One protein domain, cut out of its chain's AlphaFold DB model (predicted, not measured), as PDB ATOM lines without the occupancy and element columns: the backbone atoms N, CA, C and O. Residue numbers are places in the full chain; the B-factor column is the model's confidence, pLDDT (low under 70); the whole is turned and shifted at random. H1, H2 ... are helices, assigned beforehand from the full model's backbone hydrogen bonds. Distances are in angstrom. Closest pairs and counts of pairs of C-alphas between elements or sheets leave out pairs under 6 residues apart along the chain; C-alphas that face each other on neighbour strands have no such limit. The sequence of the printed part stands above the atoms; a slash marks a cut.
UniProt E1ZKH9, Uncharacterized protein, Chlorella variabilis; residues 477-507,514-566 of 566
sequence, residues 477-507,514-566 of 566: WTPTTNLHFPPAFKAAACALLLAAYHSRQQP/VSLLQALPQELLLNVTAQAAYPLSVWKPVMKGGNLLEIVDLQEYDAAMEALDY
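This is residues 477 to 507 and 514 to 566 of the 566 residues of an uncharacterized protein of Chlorella variabilis (UniProt E1ZKH9). One long helix, H1, runs through the middle, with H3 beside it in the opposite direction and H5 set steeply on another side. The short helices H2 and H4 sit near opposite ends of H1, and from H4 a long loop, residues 540 to 553, leads round to H5, with residues 542 to 547 sticking out. The printed part has 84 residues, with five named helices in the order H1, H2, H3, H4, H5 and no named strand; its class is all helix. It is compact, with a radius of gyration of the C-alphas of 13.6 A, and elongated, with spans of 42 by 25 by 25 A.

H1, residues 487 to 505, is the longest helix at 26.6 A from first to last C-alpha; C-alpha 487 is at (41.472, 36.828, 46.385) and C-alpha 505 at (27.965, 14.377, 41.528). H3, residues 522 to 532, measures 15.1 A, and H5, residues 554 to 562, measures 12.1 A and ends with C-alpha 562 at (40.713, 17.498, 49.127). H2, residues 515 to 518, and H4, residues 536 to 539, have four residues each and measure 5.3 A each.

H1 is the hub, touching H2, H4 and H5. H1 and H3 are close but not clearly touching, at a shallow tilt of 18 degrees, opposite ways; their closest C-alphas, those of Ala 493 and Thr 529, are 6.4 A apart. H5 touches H1 at residues 494 to 501 alone, at a steep tilt of 52 degrees, the same way; the closest C-alphas, those of Cys 494 and Tyr 557, are 6.0 A apart. H2 touches H1 at residues 499 to 504 alone, with the C-alphas of Ser 503 and Gln 518 closest at 5.6 A. H4 only just touches H1, with 3 pairs of C-alphas within 8 A, at residues 487 to 489 alone; the closest, those of Phe 489 and Trp 539, are 5.5 A apart. H3 and H5 are apart. In H1, H3 and H5 every O i to N i+4 pair is within hydrogen-bond range; H2 and H4 are too short for such a pair.

The C-alphas farthest apart, those of Pro 507 and Gly 545, are 42.4 A apart. Residues 508 to 513 are not printed, and C-alphas 507 and 514 are 12.7 A apart across the cut. The link from H4 to H5 is long, with 14 residues; those from H2 to H3 and from H3 to H4 are tight. The mean pLDDT of the printed part is 74.4, and residues 514 to 515, 541 to 561 and 563 to 566 are under 70. Tyr 566 is the chain's last residue.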
ATOM      1  N   TRP A 477      50.072  28.055  38.530       91.56
ATOM      2  CA  TRP A 477      49.057  27.855  39.545       91.56
ATOM      3  C   TRP A 477      48.863  26.357  39.777       91.56
ATOM      4  O   TRP A 477      48.746  25.569  38.837       91.56
ATOM      5  N   THR A 478      48.826  25.990  41.047       87.06
ATOM      6  CA  THR A 478      48.528  24.653  41.541       87.06
ATOM      7  C   THR A 478      47.646  24.793  42.782       87.06
ATOM      8  O   THR A 478      47.652  25.856  43.415       87.06
ATOM      9  N   PRO A 479      46.930  23.729  43.178       84.75
ATOM     10  CA  PRO A 479      46.249  23.651  44.470       84.75
ATOM     11  C   PRO A 479      47.064  24.223  45.640       84.75
ATOM     12  O   PRO A 479      46.581  25.067  46.394       84.75
ATOM     13  N   THR A 480      48.335  23.821  45.735       84.81
ATOM     14  CA  THR A 480      49.241  24.168  46.835       84.81
ATOM     15  C   THR A 480      49.759  25.600  46.741       84.81
ATOM     16  O   THR A 480      49.933  26.261  47.764       84.81
ATOM     17  N   THR A 481      49.951  26.121  45.526       87.44
ATOM     18  CA  THR A 481      50.385  27.509  45.306       87.44
ATOM     19  C   THR A 481      49.226  28.507  45.278       87.44
ATOM     20  O   THR A 481      49.473  29.712  45.234       87.44
ATOM     21  N   ASN A 482      47.964  28.060  45.366       86.62
ATOM     22  CA  ASN A 482      46.786  28.929  45.280       86.62
ATOM     23  C   ASN A 482      46.822  30.084  46.292       86.62
ATOM     24  O   ASN A 482      46.414  31.201  45.978       86.62
ATOM     25  N   LEU A 483      47.373  29.856  47.491       84.44
ATOM     26  CA  LEU A 483      47.511  30.876  48.534       84.44
ATOM     27  C   LEU A 483      48.289  32.121  48.071       84.44
ATOM     28  O   LEU A 483      48.010  33.216  48.573       84.44
ATOM     29  N   HIS A 484      49.167  31.983  47.075       83.56
ATOM     30  CA  HIS A 484      49.973  33.058  46.496       83.56
ATOM     31  C   HIS A 484      49.249  33.902  45.442       83.56
ATOM     32  O   HIS A 484      49.882  34.800  44.898       83.56
ATOM     33  N   PHE A 485      47.961  33.656  45.156       86.38
ATOM     34  CA  PHE A 485      47.183  34.376  44.134       86.38
ATOM     35  C   PHE A 485      46.150  35.367  44.720       86.38
ATOM     36  O   PHE A 485      45.758  35.240  45.890       86.38
ATOM     37  N   PRO A 486      45.723  36.400  43.957       86.38
ATOM     38  CA  PRO A 486      44.767  37.405  44.426       86.38
ATOM     39  C   PRO A 486      43.429  36.794  44.873       86.38
ATOM     40  O   PRO A 486      42.971  35.834  44.253       86.38
ATOM     41  N   PRO A 487      42.750  37.358  45.895       87.06
ATOM     42  CA  PRO A 487      41.472  36.828  46.385       87.06
ATOM     43  C   PRO A 487      40.399  36.666  45.301       87.06
ATOM     44  O   PRO A 487      39.694  35.662  45.294       87.06
ATOM     45  N   ALA A 488      40.309  37.601  44.348       86.25
ATOM     46  CA  ALA A 488      39.332  37.517  43.261       86.25
ATOM     47  C   ALA A 488      39.591  36.320  42.329       86.25
ATOM     48  O   ALA A 488      38.652  35.636  41.931       86.25
ATOM     49  N   PHE A 489      40.862  36.026  42.031       90.31
ATOM     50  CA  PHE A 489      41.227  34.826  41.281       90.31
ATOM     51  C   PHE A 489      40.895  33.558  42.068       90.31
ATOM     52  O   PHE A 489      40.284  32.650  41.517       90.31
ATOM     53  N   LYS A 490      41.228  33.513  43.366       89.94
ATOM     54  CA  LYS A 490      40.899  32.371  44.236       89.94
ATOM     55  C   LYS A 490      39.401  32.077  44.241       89.94
ATOM     56  O   LYS A 490      39.014  30.923  44.107       89.94
ATOM     57  N   ALA A 491      38.569  33.113  44.354       87.56
ATOM     58  CA  ALA A 491      37.117  32.985  44.308       87.56
ATOM     59  C   ALA A 491      36.632  32.428  42.958       87.56
ATOM     60  O   ALA A 491      35.806  31.518  42.932       87.56
ATOM     61  N   ALA A 492      37.173  32.926  41.841       87.81
ATOM     62  CA  ALA A 492      36.825  32.441  40.505       87.81
ATOM     63  C   ALA A 492      37.278  30.989  40.268       87.81
ATOM     64  O   ALA A 492      36.504  30.183  39.754       87.81
ATOM     65  N   ALA A 493      38.500  30.646  40.683       89.75
ATOM     66  CA  ALA A 493      39.026  29.287  40.629       89.75
ATOM     67  C   ALA A 493      38.172  28.338  41.483       89.75
ATOM     68  O   ALA A 493      37.745  27.298  40.992       89.75
ATOM     69  N   CYS A 494      37.840  28.735  42.717       89.12
ATOM     70  CA  CYS A 494      36.949  27.989  43.606       89.12
ATOM     71  C   CYS A 494      35.584  27.733  42.955       89.12
ATOM     72  O   CYS A 494      35.159  26.587  42.848       89.12
ATOM     73  N   ALA A 495      34.930  28.777  42.436       86.81
ATOM     74  CA  ALA A 495      33.627  28.652  41.788       86.81
ATOM     75  C   ALA A 495      33.663  27.705  40.575       86.81
ATOM     76  O   ALA A 495      32.748  26.905  40.387       86.81
ATOM     77  N   LEU A 496      34.727  27.764  39.766       87.44
ATOM     78  CA  LEU A 496      34.909  26.884  38.612       87.44
ATOM     79  C   LEU A 496      35.125  25.423  39.032       87.44
ATOM     80  O   LEU A 496      34.537  24.520  38.434       87.44
ATOM     81  N   LEU A 497      35.922  25.186  40.075       87.50
ATOM     82  CA  LEU A 497      36.200  23.847  40.598       87.50
ATOM     83  C   LEU A 497      34.982  23.239  41.304       87.50
ATOM     84  O   LEU A 497      34.657  22.083  41.048       87.50
ATOM     85  N   LEU A 498      34.251  24.019  42.106       86.50
ATOM     86  CA  LEU A 498      32.993  23.601  42.733       86.50
ATOM     87  C   LEU A 498      31.919  23.290  41.689       86.50
ATOM     88  O   LEU A 498      31.234  22.273  41.791       86.50
ATOM     89  N   ALA A 499      31.795  24.121  40.649       83.50
ATOM     90  CA  ALA A 499      30.883  23.851  39.544       83.50
ATOM     91  C   ALA A 499      31.235  22.525  38.859       83.50
ATOM     92  O   ALA A 499      30.354  21.692  38.656       83.50
ATOM     93  N   ALA A 500      32.517  22.287  38.562       85.06
ATOM     94  CA  ALA A 500      32.975  21.024  37.992       85.06
ATOM     95  C   ALA A 500      32.692  19.830  38.924       85.06
ATOM     96  O   ALA A 500      32.171  18.811  38.468       85.06
ATOM     97  N   TYR A 501      32.954  19.971  40.224       86.62
ATOM     98  CA  TYR A 501      32.712  18.942  41.234       86.62
ATOM     99  C   TYR A 501      31.224  18.585  41.371       86.62
ATOM    100  O   TYR A 501      30.850  17.423  41.203       86.62
ATOM    101  N   HIS A 502      30.346  19.572  41.576       83.19
ATOM    102  CA  HIS A 502      28.896  19.348  41.662       83.19
ATOM    103  C   HIS A 502      28.344  18.727  40.386       83.19
ATOM    104  O   HIS A 502      27.458  17.873  40.422       83.19
ATOM    105  N   SER A 503      28.906  19.121  39.248       79.81
ATOM    106  CA  SER A 503      28.510  18.570  37.971       79.81
ATOM    107  C   SER A 503      28.870  17.080  37.840       79.81
ATOM    108  O   SER A 503      28.109  16.341  37.227       79.81
ATOM    109  N   ARG A 504      29.940  16.592  38.482       81.69
ATOM    110  CA  ARG A 504      30.243  15.149  38.549       81.69
ATOM    111  C   ARG A 504      29.309  14.382  39.478       81.69
ATOM    112  O   ARG A 504      29.029  13.216  39.222       81.69
ATOM    113  N   GLN A 505      28.845  15.019  40.551       84.50
ATOM    114  CA  GLN A 505      27.965  14.377  41.528       84.50
ATOM    115  C   GLN A 505      26.503  14.286  41.077       84.50
ATOM    116  O   GLN A 505      25.747  13.473  41.610       84.50
ATOM    117  N   GLN A 506      26.077  15.101  40.108       81.19
ATOM    118  CA  GLN A 506      24.698  15.057  39.633       81.19
ATOM    119  C   GLN A 506      24.416  13.771  38.832       81.19
ATOM    120  O   GLN A 506      25.091  13.502  37.836       81.19
ATOM    121  N   PRO A 507      23.392  12.982  39.212       75.88
ATOM    122  CA  PRO A 507      22.994  11.800  38.459       75.88
ATOM    123  C   PRO A 507      22.504  12.205  37.061       75.88
ATOM    124  O   PRO A 507      21.831  13.225  36.905       75.88
ATOM    125  N   VAL A 514      24.125  23.164  32.290       59.78
ATOM    126  CA  VAL A 514      25.389  23.046  33.047       59.78
ATOM    127  C   VAL A 514      26.261  21.888  32.521       59.78
ATOM    128  O   VAL A 514      27.429  21.755  32.873       59.78
ATOM    129  N   SER A 515      25.740  21.089  31.586       62.09
ATOM    130  CA  SER A 515      26.371  19.872  31.057       62.09
ATOM    131  C   SER A 515      27.667  20.076  30.261       62.09
ATOM    132  O   SER A 515      28.364  19.106  29.986       62.09
ATOM    133  N   LEU A 516      28.020  21.306  29.871       75.44
ATOM    134  CA  LEU A 516      29.233  21.538  29.076       75.44
ATOM    135  C   LEU A 516      30.517  21.498  29.914       75.44
ATOM    136  O   LEU A 516      31.543  21.053  29.408       75.44
ATOM    137  N   LEU A 517      30.468  21.901  31.188       76.44
ATOM    138  CA  LEU A 517      31.635  21.823  32.075       76.44
ATOM    139  C   LEU A 517      31.894  20.385  32.563       76.44
ATOM    140  O   LEU A 517      33.049  20.026  32.770       76.44
ATOM    141  N   GLN A 518      30.851  19.545  32.651       72.88
ATOM    142  CA  GLN A 518      30.957  18.110  32.989       72.88
ATOM    143  C   GLN A 518      31.815  17.326  32.000       72.88
ATOM    144  O   GLN A 518      32.485  16.370  32.376       72.88
ATOM    145  N   ALA A 519      31.754  17.705  30.722       79.44
ATOM    146  CA  ALA A 519      32.430  16.991  29.650       79.44
ATOM    147  C   ALA A 519      33.940  17.286  29.589       79.44
ATOM    148  O   ALA A 519      34.659  16.612  28.851       79.44
ATOM    149  N   LEU A 520      34.428  18.290  30.328       86.31
ATOM    150  CA  LEU A 520      35.837  18.668  30.308       86.31
ATOM    151  C   LEU A 520      36.644  17.795  31.287       86.31
ATOM    152  O   LEU A 520      36.282  17.689  32.463       86.31
ATOM    153  N   PRO A 521      37.764  17.191  30.847       89.12
ATOM    154  CA  PRO A 521      38.684  16.492  31.741       89.12
ATOM    155  C   PRO A 521      39.200  17.399  32.869       89.12
ATOM    156  O   PRO A 521      39.414  18.594  32.660       89.12
ATOM    157  N   GLN A 522      39.469  16.824  34.049       85.44
ATOM    158  CA  GLN A 522      40.013  17.559  35.207       85.44
ATOM    159  C   GLN A 522      41.278  18.330  34.854       85.44
ATOM    160  O   GLN A 522      41.418  19.500  35.186       85.44
ATOM    161  N   GLU A 523      42.180  17.661  34.145       87.00
ATOM    162  CA  GLU A 523      43.457  18.218  33.718       87.00
ATOM    163  C   GLU A 523      43.258  19.442  32.826       87.00
ATOM    164  O   GLU A 523      43.996  20.416  32.938       87.00
ATOM    165  N   LEU A 524      42.224  19.428  31.978       88.81
ATOM    166  CA  LEU A 524      41.903  20.560  31.125       88.81
ATOM    167  C   LEU A 524      41.370  21.733  31.950       88.81
ATOM    168  O   LEU A 524      41.776  22.861  31.701       88.81
ATOM    169  N   LEU A 525      40.519  21.483  32.949       88.19
ATOM    170  CA  LEU A 525      40.040  22.529  33.860       88.19
ATOM    171  C   LEU A 525      41.185  23.128  34.681       88.19
ATOM    172  O   LEU A 525      41.295  24.347  34.759       88.19
ATOM    173  N   LEU A 526      42.072  22.298  35.235       87.12
ATOM    174  CA  LEU A 526      43.254  22.766  35.962       87.12
ATOM    175  C   LEU A 526      44.199  23.554  35.049       87.12
ATOM    176  O   LEU A 526      44.711  24.591  35.460       87.12
ATOM    177  N   ASN A 527      44.381  23.123  33.800       87.94
ATOM    178  CA  ASN A 527      45.179  23.848  32.812       87.94
ATOM    179  C   ASN A 527      44.528  25.187  32.428       87.94
ATOM    180  O   ASN A 527      45.215  26.202  32.361       87.94
ATOM    181  N   VAL A 528      43.205  25.228  32.243       90.19
ATOM    182  CA  VAL A 528      42.462  26.475  31.996       90.19
ATOM    183  C   VAL A 528      42.605  27.427  33.181       90.19
ATOM    184  O   VAL A 528      42.932  28.590  32.971       90.19
ATOM    185  N   THR A 529      42.441  26.950  34.416       89.12
ATOM    186  CA  THR A 529      42.643  27.761  35.629       89.12
ATOM    187  C   THR A 529      44.085  28.248  35.742       89.12
ATOM    188  O   THR A 529      44.315  29.416  36.051       89.12
ATOM    189  N   ALA A 530      45.063  27.395  35.425       87.31
ATOM    190  CA  ALA A 530      46.473  27.759  35.455       87.31
ATOM    191  C   ALA A 530      46.847  28.803  34.399       87.31
ATOM    192  O   ALA A 530      47.611  29.720  34.693       87.31
ATOM    193  N   GLN A 531      46.277  28.708  33.198       87.38
ATOM    194  CA  GLN A 531      46.432  29.725  32.159       87.38
ATOM    195  C   GLN A 531      45.702  31.018  32.523       87.38
ATOM    196  O   GLN A 531      46.231  32.098  32.287       87.38
ATOM    197  N   ALA A 532      44.521  30.918  33.140       89.44
ATOM    198  CA  ALA A 532      43.740  32.070  33.573       89.44
ATOM    199  C   ALA A 532      44.391  32.816  34.745       89.44
ATOM    200  O   ALA A 532      44.080  33.982  34.951       89.44
ATOM    201  N   ALA A 533      45.304  32.183  35.489       88.50
ATOM    202  CA  ALA A 533      46.000  32.792  36.621       88.50
ATOM    203  C   ALA A 533      46.804  34.048  36.245       88.50
ATOM    204  O   ALA A 533      47.039  34.904  37.097       88.50
ATOM    205  N   TYR A 534      47.171  34.193  34.969       88.75
ATOM    206  CA  TYR A 534      47.857  35.362  34.431       88.75
ATOM    207  C   TYR A 534      47.090  35.917  33.220       88.75
ATOM    208  O   TYR A 534      46.518  35.142  32.455       88.75
ATOM    209  N   PRO A 535      47.086  37.243  32.992       88.62
ATOM    210  CA  PRO A 535      47.759  38.292  33.767       88.62
ATOM    211  C   PRO A 535      47.132  38.564  35.152       88.62
ATOM    212  O   PRO A 535      45.913  38.653  35.295       88.62
ATOM    213  N   LEU A 536      47.972  38.752  36.180       85.69
ATOM    214  CA  LEU A 536      47.550  39.092  37.550       85.69
ATOM    215  C   LEU A 536      46.853  40.457  37.630       85.69
ATOM    216  O   LEU A 536      46.047  40.684  38.535       85.69
ATOM    217  N   SER A 537      47.129  41.359  36.689       84.62
ATOM    218  CA  SER A 537      46.480  42.666  36.592       84.62
ATOM    219  C   SER A 537      44.967  42.580  36.349       84.62
ATOM    220  O   SER A 537      44.253  43.505  36.727       84.62
ATOM    221  N   VAL A 538      44.452  41.475  35.789       86.00
ATOM    222  CA  VAL A 538      43.003  41.242  35.601       86.00
ATOM    223  C   VAL A 538      42.313  40.869  36.914       86.00
ATOM    224  O   VAL A 538      41.141  41.174  37.118       86.00
ATOM    225  N   TRP A 539      43.055  40.249  37.829       84.19
ATOM    226  CA  TRP A 539      42.530  39.712  39.084       84.19
ATOM    227  C   TRP A 539      42.686  40.649  40.273       84.19
ATOM    228  O   TRP A 539      42.212  40.333  41.364       84.19
ATOM    229  N   LYS A 540      43.371  41.782  40.107       71.69
ATOM    230  CA  LYS A 540      43.500  42.779  41.166       71.69
ATOM    231  C   LYS A 540      42.313  43.748  41.085       71.69
ATOM    232  O   LYS A 540      42.292  44.586  40.186       71.69
ATOM    233  N   PRO A 541      41.316  43.653  41.985       56.75
ATOM    234  CA  PRO A 541      40.171  44.551  41.947       56.75
ATOM    235  C   PRO A 541      40.603  45.992  42.242       56.75
ATOM    236  O   PRO A 541      41.422  46.236  43.130       56.75
ATOM    237  N   VAL A 542      40.004  46.945  41.524       54.97
ATOM    238  CA  VAL A 542      39.966  48.357  41.930       54.97
ATOM    239  C   VAL A 542      39.153  48.399  43.225       54.97
ATOM    240  O   VAL A 542      37.962  48.078  43.202       54.97
ATOM    241  N   MET A 543      39.778  48.706  44.366       56.97
ATOM    242  CA  MET A 543      39.087  48.660  45.657       56.97
ATOM    243  C   MET A 543      38.178  49.881  45.808       56.97
ATOM    244  O   MET A 543      38.518  50.847  46.486       56.97
ATOM    245  N   LYS A 544      36.988  49.834  45.207       44.28
ATOM    246  CA  LYS A 544      35.915  50.779  45.529       44.28
ATOM    247  C   LYS A 544      35.265  50.372  46.855       44.28
ATOM    248  O   LYS A 544      34.252  49.686  46.870       44.28
ATOM    249  N   GLY A 545      35.882  50.787  47.962       51.91
ATOM    250  CA  GLY A 545      35.206  50.946  49.256       51.91
ATOM    251  C   GLY A 545      34.825  49.685  50.048       51.91
ATOM    252  O   GLY A 545      33.708  49.630  50.550       51.91
ATOM    253  N   GLY A 546      35.720  48.708  50.243       40.41
ATOM    254  CA  GLY A 546      35.419  47.541  51.091       40.41
ATOM    255  C   GLY A 546      36.639  46.917  51.772       40.41
ATOM    256  O   GLY A 546      37.720  46.862  51.189       40.41
ATOM    257  N   ASN A 547      36.460  46.476  53.021       43.16
ATOM    258  CA  ASN A 547      37.471  45.813  53.849       43.16
ATOM    259  C   ASN A 547      37.999  44.516  53.209       43.16
ATOM    260  O   ASN A 547      37.261  43.745  52.607       43.16
ATOM    261  N   LEU A 548      39.288  44.254  53.435       40.00
ATOM    262  CA  LEU A 548      40.115  43.163  52.894       40.00
ATOM    263  C   LEU A 548      39.700  41.720  53.283       40.00
ATOM    264  O   LEU A 548      40.473  40.800  53.027       40.00
ATOM    265  N   LEU A 549      38.543  41.501  53.920       36.66
ATOM    266  CA  LEU A 549      38.269  40.277  54.692       36.66
ATOM    267  C   LEU A 549      36.920  39.577  54.452       36.66
ATOM    268  O   LEU A 549      36.635  38.619  55.167       36.66
ATOM    269  N   GLU A 550      36.114  39.941  53.449       40.00
ATOM    270  CA  GLU A 550      34.961  39.091  53.091       40.00
ATOM    271  C   GLU A 550      35.393  37.946  52.164       40.00
ATOM    272  O   GLU A 550      35.456  38.026  50.939       40.00
ATOM    273  N   ILE A 551      35.801  36.898  52.869       40.66
ATOM    274  CA  ILE A 551      36.227  35.567  52.470       40.66
ATOM    275  C   ILE A 551      35.061  34.830  51.790       40.66
ATOM    276  O   ILE A 551      33.984  34.702  52.365       40.66
ATOM    277  N   VAL A 552      35.291  34.297  50.582       45.06
ATOM    278  CA  VAL A 552      34.589  33.082  50.133       45.06
ATOM    279  C   VAL A 552      35.007  31.986  51.099       45.06
ATOM    280  O   VAL A 552      36.211  31.789  51.257       45.06
ATOM    281  N   ASP A 553      34.045  31.349  51.763       45.44
ATOM    282  CA  ASP A 553      34.264  30.363  52.823       45.44
ATOM    283  C   ASP A 553      35.366  29.359  52.433       45.44
ATOM    284  O   ASP A 553      35.183  28.491  51.578       45.44
ATOM    285  N   LEU A 554      36.560  29.532  53.014       52.97
ATOM    286  CA  LEU A 554      37.738  28.722  52.691       52.97
ATOM    287  C   LEU A 554      37.509  27.247  53.053       52.97
ATOM    288  O   LEU A 554      38.165  26.387  52.477       52.97
ATOM    289  N   GLN A 555      36.544  26.951  53.932       56.47
ATOM    290  CA  GLN A 555      36.185  25.578  54.287       56.47
ATOM    291  C   GLN A 555      35.583  24.801  53.108       56.47
ATOM    292  O   GLN A 555      35.914  23.632  52.925       56.47
ATOM    293  N   GLU A 556      34.747  25.432  52.274       54.78
ATOM    294  CA  GLU A 556      34.202  24.779  51.074       54.78
ATOM    295  C   GLU A 556      35.267  24.612  49.982       54.78
ATOM    296  O   GLU A 556      35.249  23.623  49.249       54.78
ATOM    297  N   TYR A 557      36.225  25.543  49.897       57.06
ATOM    298  CA  TYR A 557      37.368  25.419  48.992       57.06
ATOM    299  C   TYR A 557      38.272  24.251  49.396       57.06
ATOM    300  O   TYR A 557      38.559  23.402  48.558       57.06
ATOM    301  N   ASP A 558      38.682  24.169  50.664       60.75
ATOM    302  CA  ASP A 558      39.557  23.094  51.146       60.75
ATOM    303  C   ASP A 558      38.888  21.719  50.971       60.75
ATOM    304  O   ASP A 558      39.522  20.792  50.472       60.75
ATOM    305  N   ALA A 559      37.579  21.610  51.234       63.81
ATOM    306  CA  ALA A 559      36.813  20.388  50.977       63.81
ATOM    307  C   ALA A 559      36.741  20.019  49.481       63.81
ATOM    308  O   ALA A 559      36.835  18.843  49.124       63.81
ATOM    309  N   ALA A 560      36.592  21.004  48.588       57.09
ATOM    310  CA  ALA A 560      36.592  20.773  47.144       57.09
ATOM    311  C   ALA A 560      37.973  20.353  46.623       57.09
ATOM    312  O   ALA A 560      38.057  19.518  45.725       57.09
ATOM    313  N   MET A 561      39.049  20.912  47.182       62.12
ATOM    314  CA  MET A 561      40.421  20.567  46.811       62.12
ATOM    315  C   MET A 561      40.821  19.183  47.326       62.12
ATOM    316  O   MET A 561      41.351  18.392  46.550       62.12
ATOM    317  N   GLU A 562      40.498  18.845  48.578       72.25
ATOM    318  CA  GLU A 562      40.713  17.498  49.127       72.25
ATOM    319  C   GLU A 562      39.946  16.426  48.336       72.25
ATOM    320  O   GLU A 562      40.458  15.329  48.127       72.25
ATOM    321  N   ALA A 563      38.748  16.749  47.836       61.09
ATOM    322  CA  ALA A 563      37.956  15.850  46.997       61.09
ATOM    323  C   ALA A 563      38.458  15.723  45.543       61.09
ATOM    324  O   ALA A 563      37.975  14.856  44.817       61.09
ATOM    325  N   LEU A 564      39.369  16.596  45.095       53.66
ATOM    326  CA  LEU A 564      39.961  16.575  43.749       53.66
ATOM    327  C   LEU A 564      41.346  15.907  43.703       53.66
ATOM    328  O   LEU A 564      41.769  15.525  42.610       53.66
ATOM    329  N   ASP A 565      42.029  15.781  44.846       53.19
ATOM    330  CA  ASP A 565      43.327  15.098  44.997       53.19
ATOM    331  C   ASP A 565      43.198  13.568  45.242       53.19
ATOM    332  O   ASP A 565      44.213  12.872  45.336       53.19
ATOM    333  N   TYR A 566      41.970  13.032  45.285       41.09
ATOM    334  CA  TYR A 566      41.622  11.598  45.291       41.09
ATOM    335  C   TYR A 566      40.819  11.226  44.040       41.09
ATOM    336  O   TYR A 566      40.936  10.056  43.601       41.09
TER     337      TYR A 566